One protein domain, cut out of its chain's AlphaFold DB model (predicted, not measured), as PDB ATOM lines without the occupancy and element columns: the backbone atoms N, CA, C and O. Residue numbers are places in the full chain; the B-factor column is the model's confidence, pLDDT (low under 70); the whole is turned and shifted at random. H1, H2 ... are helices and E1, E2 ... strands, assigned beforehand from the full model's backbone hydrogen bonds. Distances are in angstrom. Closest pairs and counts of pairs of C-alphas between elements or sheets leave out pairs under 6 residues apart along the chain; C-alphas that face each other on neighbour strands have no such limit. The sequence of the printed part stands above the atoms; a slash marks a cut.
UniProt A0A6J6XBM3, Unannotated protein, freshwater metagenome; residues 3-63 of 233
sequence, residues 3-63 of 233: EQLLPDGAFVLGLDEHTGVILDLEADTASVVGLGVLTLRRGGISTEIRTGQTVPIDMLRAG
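Overview. This is residues 3 to 63 of the 233 residues of the protein "Unannotated protein" of freshwater metagenome (UniProt A0A6J6XBM3). Two small antiparallel sheets of three strands each, in the orders E1 - E4 - E5 and E2 - E3 - E6, meet at an edge like the arms of an L. The short helix H1 starts at the end of the second sheet far from the first and runs back over the first, partly closing the L. The 61 printed residues have six named strands followed by one named helix, and the class is mostly strand. The whole is compact, with a radius of gyration of the C-alphas of 11.7 A, and flat, spanning 31 by 26 by 14 A.

Arrangement. Begin at E4, residues 37 to 42, the inner strand between E1, residues 12 to 15, and E5, residues 45 to 50. Look for N 14 and O 39 of E1 and E4, 2.8 A apart, and for N 40 and O 47 of the hairpin E4 and E5, 2.8 A. In the other sheet, E2, residues 19 to 24, and E3, residues 29 to 34, form a hairpin with N 22 and O 31 at 2.9 A; E3 and E6, residues 54 to 56, have N 30 and O 55 at 2.8 A. Between the sheets, the closest C-alphas of E2 and E4 are those of Thr 19 and Val 37, 6.5 A. H1, residues 57 to 62, lies over E4 at a height of 10.5 A over the sheet and runs along its strands, at 8 degrees to E4 on the local plane, which only just rests on enough C-alphas, 6. It only grazes the sheet of E2, E3 and E6, with residues 57 to 60. Every O i to N i+4 pair in H1 is within hydrogen-bond range.

Along the chain. Find C-alpha 12 at (104.656, 135.006, 141.442), where E1 begins its 9.7 A. E2 spans 16.5 A, E3 16.7 A, E4 16.2 A, E5 16.7 A and E6 7.1 A. H1 runs 8.9 A to C-alpha 62 at (105.489, 127.354, 132.418).

Size, cuts and confidence. The farthest C-alphas, those of Gln 4 and Glu 26, are 33.8 A apart. The printed part has no cut, the links between named elements are tight, and no printed residue is under 70 in pLDDT.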
ATOM      1  N   GLU A   3      97.395 137.861 144.646       70.00
ATOM      2  CA  GLU A   3      97.482 136.974 143.471       70.00
ATOM      3  C   GLU A   3      96.264 137.044 142.528       70.00
ATOM      4  O   GLU A   3      96.419 136.856 141.329       70.00
ATOM      5  N   GLN A   4      95.060 137.342 143.037       71.81
ATOM      6  CA  GLN A   4      93.833 137.454 142.221       71.81
ATOM      7  C   GLN A   4      93.785 138.731 141.368       71.81
ATOM      8  O   GLN A   4      92.866 138.904 140.574       71.81
ATOM      9  N   LEU A   5      94.741 139.639 141.573       79.31
ATOM     10  CA  LEU A   5      94.878 140.885 140.821       79.31
ATOM     11  C   LEU A   5      95.941 140.777 139.716       79.31
ATOM     12  O   LEU A   5      96.195 141.761 139.024       79.31
ATOM     13  N   LEU A   6      96.593 139.617 139.572       81.31
ATOM     14  CA  LEU A   6      97.593 139.389 138.535       81.31
ATOM     15  C   LEU A   6      96.920 139.166 137.167       81.31
ATOM     16  O   LEU A   6      95.856 138.548 137.115       81.31
ATOM     17  N   PRO A   7      97.531 139.630 136.060       85.38
ATOM     18  CA  PRO A   7      97.053 139.339 134.710       85.38
ATOM     19  C   PRO A   7      96.994 137.837 134.404       85.38
ATOM     20  O   PRO A   7      97.766 137.047 134.955       85.38
ATOM     21  N   ASP A   8      96.141 137.453 133.455       77.81
ATOM     22  CA  ASP A   8      96.051 136.072 132.983       77.81
ATOM     23  C   ASP A   8      97.411 135.575 132.464       77.81
ATOM     24  O   ASP A   8      98.079 136.229 131.663       77.81
ATOM     25  N   GLY A   9      97.836 134.405 132.946       77.56
ATOM     26  CA  GLY A   9      99.134 133.806 132.618       77.56
ATOM     27  C   GLY A   9     100.302 134.256 133.503       77.56
ATOM     28  O   GLY A   9     101.338 133.593 133.490       77.56
ATOM     29  N   ALA A  10     100.140 135.300 134.324       85.00
ATOM     30  CA  ALA A  10     101.159 135.710 135.285       85.00
ATOM     31  C   ALA A  10     101.182 134.797 136.526       85.00
ATOM     32  O   ALA A  10     100.183 134.195 136.927       85.00
ATOM     33  N   PHE A  11     102.352 134.696 137.148       88.88
ATOM     34  CA  PHE A  11     102.569 133.992 138.407       88.88
ATOM     35  C   PHE A  11     103.594 134.761 139.243       88.88
ATOM     36  O   PHE A  11     104.286 135.650 138.746       88.88
ATOM     37  N   VAL A  12     103.680 134.426 140.523       89.19
ATOM     38  CA  VAL A  12     104.656 135.006 141.442       89.19
ATOM     39  C   VAL A  12     105.938 134.183 141.381       89.19
ATOM     40  O   VAL A  12     105.911 132.976 141.613       89.19
ATOM     41  N   LEU A  13     107.051 134.845 141.079       90.62
ATOM     42  CA  LEU A  13     108.403 134.320 141.241       90.62
ATOM     43  C   LEU A  13     108.961 134.894 142.550       90.62
ATOM     44  O   LEU A  13     109.332 136.064 142.606       90.62
ATOM     45  N   GLY A  14     108.934 134.107 143.619       91.31
ATOM     46  CA  GLY A  14     109.470 134.468 144.928       91.31
ATOM     47  C   GLY A  14     110.898 133.967 145.100       91.31
ATOM     48  O   GLY A  14     111.212 132.853 144.694       91.31
ATOM     49  N   LEU A  15     111.747 134.776 145.722       92.19
ATOM     50  CA  LEU A  15     113.085 134.385 146.150       92.19
ATOM     51  C   LEU A  15     113.168 134.547 147.660       92.19
ATOM     52  O   LEU A  15     112.781 135.596 148.182       92.19
ATOM     53  N   ASP A  16     113.668 133.520 148.338       87.75
ATOM     54  CA  ASP A  16     114.026 133.629 149.747       87.75
ATOM     55  C   ASP A  16     115.159 134.642 149.958       87.75
ATOM     56  O   ASP A  16     115.902 135.004 149.037       87.75
ATOM     57  N   GLU A  17     115.334 135.070 151.208       77.12
ATOM     58  CA  GLU A  17     116.485 135.878 151.593       77.12
ATOM     59  C   GLU A  17     117.802 135.178 151.219       77.12
ATOM     60  O   GLU A  17     117.922 133.952 151.252       77.12
ATOM     61  N   HIS A  18     118.795 135.966 150.806       82.75
ATOM     62  CA  HIS A  18     120.091 135.455 150.354       82.75
ATOM     63  C   HIS A  18     119.997 134.408 149.225       82.75
ATOM     64  O   HIS A  18     120.849 133.523 149.156       82.75
ATOM     65  N   THR A  19     118.986 134.504 148.349       86.62
ATOM     66  CA  THR A  19     118.790 133.625 147.181       86.62
ATOM     67  C   THR A  19     118.699 134.445 145.896       86.62
ATOM     68  O   THR A  19     117.974 135.435 145.824       86.62
ATOM     69  N   GLY A  20     119.445 134.040 144.872       89.44
ATOM     70  CA  GLY A  20     119.454 134.645 143.545       89.44
ATOM     71  C   GLY A  20     119.171 133.616 142.455       89.44
ATOM     72  O   GLY A  20     119.246 132.409 142.684       89.44
ATOM     73  N   VAL A  21     118.856 134.098 141.254       92.50
ATOM     74  CA  VAL A  21     118.684 133.264 140.058       92.50
ATOM     75  C   VAL A  21     119.506 133.861 138.933       92.50
ATOM     76  O   VAL A  21     119.340 135.034 138.603       92.50
ATOM     77  N   ILE A  22     120.378 133.050 138.342       92.19
ATOM     78  CA  ILE A  22     121.156 133.414 137.160       92.19
ATOM     79  C   ILE A  22     120.464 132.797 135.950       92.19
ATOM     80  O   ILE A  22     120.297 131.580 135.893       92.19
ATOM     81  N   LEU A  23     120.060 133.638 134.998       93.25
ATOM     82  CA  LEU A  23     119.477 133.217 133.726       93.25
ATOM     83  C   LEU A  23     120.561 133.251 132.648       93.25
ATOM     84  O   LEU A  23     120.992 134.327 132.238       93.25
ATOM     85  N   ASP A  24     120.982 132.077 132.196       89.94
ATOM     86  CA  ASP A  24     121.842 131.923 131.030       89.94
ATOM     87  C   ASP A  24     120.953 131.755 129.793       89.94
ATOM     88  O   ASP A  24     120.375 130.694 129.554       89.94
ATOM     89  N   LEU A  25     120.811 132.839 129.029       92.62
ATOM     90  CA  LEU A  25     119.969 132.877 127.831       92.62
ATOM     91  C   LEU A  25     120.610 132.169 126.632       92.62
ATOM     92  O   LEU A  25     119.895 131.817 125.698       92.62
ATOM     93  N   GLU A  26     121.931 131.980 126.637       92.25
ATOM     94  CA  GLU A  26     122.627 131.253 125.571       92.25
ATOM     95  C   GLU A  26     122.464 129.744 125.765       92.25
ATOM     96  O   GLU A  26     122.179 129.023 124.808       92.25
ATOM     97  N   ALA A  27     122.589 129.275 127.010       88.88
ATOM     98  CA  ALA A  27     122.374 127.875 127.374       88.88
ATOM     99  C   ALA A  27     120.894 127.512 127.614       88.88
ATOM    100  O   ALA A  27     120.584 126.337 127.794       88.88
ATOM    101  N   ASP A  28     119.995 128.501 127.637       92.56
ATOM    102  CA  ASP A  28     118.568 128.381 127.977       92.56
ATOM    103  C   ASP A  28     118.311 127.751 129.363       92.56
ATOM    104  O   ASP A  28     117.402 126.937 129.576       92.56
ATOM    105  N   THR A  29     119.126 128.136 130.350       93.06
ATOM    106  CA  THR A  29     119.050 127.604 131.720       93.06
ATOM    107  C   THR A  29     118.935 128.683 132.791       93.06
ATOM    108  O   THR A  29     119.318 129.837 132.615       93.06
ATOM    109  N   ALA A  30     118.386 128.293 133.934       91.44
ATOM    110  CA  ALA A  30     118.270 129.094 135.135       91.44
ATOM    111  C   ALA A  30     118.901 128.343 136.309       91.44
ATOM    112  O   ALA A  30     118.472 127.231 136.623       91.44
ATOM    113  N   SER A  31     119.887 128.941 136.972       91.12
ATOM    114  CA  SER A  31     120.516 128.368 138.166       91.12
ATOM    115  C   SER A  31     120.159 129.167 139.413       91.12
ATOM    116  O   SER A  31     120.231 130.396 139.421       91.12
ATOM    117  N   VAL A  32     119.747 128.467 140.470       90.56
ATOM    118  CA  VAL A  32     119.463 129.083 141.772       90.56
ATOM    119  C   VAL A  32     120.749 129.110 142.588       90.56
ATOM    120  O   VAL A  32     121.388 128.075 142.785       90.56
ATOM    121  N   VAL A  33     121.122 130.288 143.071       86.06
ATOM    122  CA  VAL A  33     122.328 130.533 143.871       86.06
ATOM    123  C   VAL A  33     121.952 131.108 145.234       86.06
ATOM    124  O   VAL A  33     120.887 131.698 145.384       86.06
ATOM    125  N   GLY A  34     122.825 130.965 146.233       85.56
ATOM    126  CA  GLY A  34     122.572 131.458 147.590       85.56
ATOM    127  C   GLY A  34     122.167 130.359 148.577       85.56
ATOM    128  O   GLY A  34     122.644 129.232 148.454       85.56
ATOM    129  N   LEU A  35     121.337 130.681 149.575       72.19
ATOM    130  CA  LEU A  35     121.063 129.799 150.726       72.19
ATOM    131  C   LEU A  35     119.622 129.268 150.818       72.19
ATOM    132  O   LEU A  35     119.390 128.308 151.551       72.19
ATOM    133  N   GLY A  36     118.671 129.866 150.102       84.12
ATOM    134  CA  GLY A  36     117.251 129.513 150.166       84.12
ATOM    135  C   GLY A  36     116.716 128.888 148.877       84.12
ATOM    136  O   GLY A  36     117.436 128.185 148.151       84.12
ATOM    137  N   VAL A  37     115.424 129.105 148.613       88.00
ATOM    138  CA  VAL A  37     114.724 128.547 147.449       88.00
ATOM    139  C   VAL A  37     114.124 129.618 146.535       88.00
ATOM    140  O   VAL A  37     113.705 130.694 146.962       88.00
ATOM    141  N   LEU A  38     114.056 129.292 145.246       92.19
ATOM    142  CA  LEU A  38     113.203 129.976 144.283       92.19
ATOM    143  C   LEU A  38     111.816 129.329 144.315       92.19
ATOM    144  O   LEU A  38     111.688 128.133 144.072       92.19
ATOM    145  N   THR A  39     110.777 130.122 144.544       92.19
ATOM    146  CA  THR A  39     109.387 129.666 144.605       92.19
ATOM    147  C   THR A  39     108.580 130.212 143.432       92.19
ATOM    148  O   THR A  39     108.406 131.417 143.288       92.19
ATOM    149  N   LEU A  40     108.015 129.331 142.612       91.88
ATOM    150  CA  LEU A  40     106.995 129.662 141.618       91.88
ATOM    151  C   LEU A  40     105.620 129.480 142.261       91.88
ATOM    152  O   LEU A  40     105.354 128.404 142.790       91.88
ATOM    153  N   ARG A  41     104.734 130.482 142.215       88.88
ATOM    154  CA  ARG A  41     103.406 130.400 142.850       88.88
ATOM    155  C   ARG A  41     102.275 131.017 142.023       88.88
ATOM    156  O   ARG A  41     102.382 132.148 141.556       88.88
ATOM    157  N   ARG A  42     101.172 130.277 141.854       87.75
ATOM    158  CA  ARG A  42      99.974 130.688 141.093       87.75
ATOM    159  C   ARG A  42      98.752 129.951 141.617       87.75
ATOM    160  O   ARG A  42      98.737 128.722 141.631       87.75
ATOM    161  N   GLY A  43      97.719 130.690 142.019       80.00
ATOM    162  CA  GLY A  43      96.433 130.102 142.405       80.00
ATOM    163  C   GLY A  43      96.542 129.115 143.573       80.00
ATOM    164  O   GLY A  43      95.836 128.110 143.592       80.00
ATOM    165  N   GLY A  44      97.459 129.366 144.514       80.19
ATOM    166  CA  GLY A  44      97.727 128.476 145.651       80.19
ATOM    167  C   GLY A  44      98.621 127.263 145.358       80.19
ATOM    168  O   GLY A  44      98.972 126.553 146.296       80.19
ATOM    169  N   ILE A  45      99.035 127.037 144.106       84.69
ATOM    170  CA  ILE A  45     100.021 126.007 143.740       84.69
ATOM    171  C   ILE A  45     101.418 126.616 143.849       84.69
ATOM    172  O   ILE A  45     101.640 127.710 143.331       84.69
ATOM    173  N   SER A  46     102.340 125.905 144.504       87.19
ATOM    174  CA  SER A  46     103.724 126.330 144.725       87.19
ATOM    175  C   SER A  46     104.709 125.274 144.221       87.19
ATOM    176  O   SER A  46     104.510 124.082 144.453       87.19
ATOM    177  N   THR A  47     105.772 125.692 143.539       90.31
ATOM    178  CA  THR A  47     106.901 124.837 143.139       90.31
ATOM    179  C   THR A  47     108.194 125.487 143.607       90.31
ATOM    180  O   THR A  47     108.450 126.637 143.267       90.31
ATOM    181  N   GLU A  48     109.013 124.753 144.355       92.19
ATOM    182  CA  GLU A  48     110.292 125.238 144.880       92.19
ATOM    183  C   GLU A  48     111.469 124.639 144.105       92.19
ATOM    184  O   GLU A  48     111.501 123.434 143.834       92.19
ATOM    185  N   ILE A  49     112.452 125.473 143.789       90.44
ATOM    186  CA  ILE A  49     113.721 125.101 143.164       90.44
ATOM    187  C   ILE A  49     114.822 125.507 144.143       90.44
ATOM    188  O   ILE A  49     114.929 126.673 144.526       90.44
ATOM    189  N   ARG A  50     115.607 124.532 144.602       88.75
ATOM    190  CA  ARG A  50     116.604 124.746 145.663       88.75
ATOM    191  C   ARG A  50     117.893 125.338 145.112       88.75
ATOM    192  O   ARG A  50     118.233 125.103 143.955       88.75
ATOM    193  N   THR A  51     118.644 126.024 145.971       85.00
ATOM    194  CA  THR A  51     120.012 126.448 145.653       85.00
ATOM    195  C   THR A  51     120.867 125.293 145.113       85.00
ATOM    196  O   THR A  51     120.738 124.142 145.543       85.00
ATOM    197  N   GLY A  52     121.708 125.593 144.125       78.31
ATOM    198  CA  GLY A  52     122.534 124.624 143.401       78.31
ATOM    199  C   GLY A  52     121.804 123.866 142.287       78.31
ATOM    200  O   GLY A  52     122.455 123.172 141.505       78.31
ATOM    201  N   GLN A  53     120.478 123.992 142.165       80.38
ATOM    202  CA  GLN A  53     119.745 123.410 141.042       80.38
ATOM    203  C   GLN A  53     119.804 124.326 139.819       80.38
ATOM    204  O   GLN A  53     119.591 125.534 139.914       80.38
ATOM    205  N   THR A  54     120.054 123.715 138.663       90.44
ATOM    206  CA  THR A  54     119.921 124.348 137.349       90.44
ATOM    207  C   THR A  54     118.749 123.703 136.624       90.44
ATOM    208  O   THR A  54     118.685 122.478 136.518       90.44
ATOM    209  N   VAL A  55     117.806 124.517 136.157       90.94
ATOM    210  CA  VAL A  55     116.603 124.085 135.434       90.94
ATOM    211  C   VAL A  55     116.529 124.784 134.074       90.94
ATOM    212  O   VAL A  55     117.090 125.865 133.927       90.94
ATOM    213  N   PRO A  56     115.837 124.221 133.072       93.75
ATOM    214  CA  PRO A  56     115.578 124.932 131.821       93.75
ATOM    215  C   PRO A  56     114.741 126.195 132.063       93.75
ATOM    216  O   PRO A  56     113.820 126.173 132.889       93.75
ATOM    217  N   ILE A  57     114.996 127.278 131.323       92.75
ATOM    218  CA  ILE A  57     114.209 128.524 131.444       92.75
ATOM    219  C   ILE A  57     112.731 128.280 131.113       92.75
ATOM    220  O   ILE A  57     111.849 128.862 131.751       92.75
ATOM    221  N   ASP A  58     112.437 127.366 130.190       89.19
ATOM    222  CA  ASP A  58     111.065 126.977 129.857       89.19
ATOM    223  C   ASP A  58     110.283 126.416 131.053       89.19
ATOM    224  O   ASP A  58     109.075 126.646 131.159       89.19
ATOM    225  N   MET A  59     110.959 125.773 132.014       88.62
ATOM    226  CA  MET A  59     110.317 125.333 133.255       88.62
ATOM    227  C   MET A  59     109.878 126.522 134.118       88.62
ATOM    228  O   MET A  59     108.812 126.472 134.728       88.62
ATOM    229  N   LEU A  60     110.659 127.607 134.157       89.06
ATOM    230  CA  LEU A  60     110.241 128.835 134.840       89.06
ATOM    231  C   LEU A  60     109.080 129.499 134.095       89.06
ATOM    232  O   LEU A  60     108.128 129.947 134.726       89.06
ATOM    233  N   ARG A  61     109.128 129.521 132.758       87.19
ATOM    234  CA  ARG A  61     108.101 130.133 131.899       87.19
ATOM    235  C   ARG A  61     106.736 129.449 132.022       87.19
ATOM    236  O   ARG A  61     105.714 130.132 131.981       87.19
ATOM    237  N   ALA A  62     106.715 128.127 132.199       85.00
ATOM    238  CA  ALA A  62     105.489 127.354 132.418       85.00
ATOM    239  C   ALA A  62     104.763 127.729 133.735       85.00
ATOM    240  O   ALA A  62     103.535 127.597 133.848       85.00
ATOM    241  N   GLY A  63     105.507 128.264 134.710       83.56
ATOM    242  CA  GLY A  63     105.019 128.592 136.045       83.56
ATOM    243  C   GLY A  63     104.903 127.355 136.945       83.56
ATOM    244  O   GLY A  63     105.421 126.288 136.618       83.56
TER     245      GLY A  63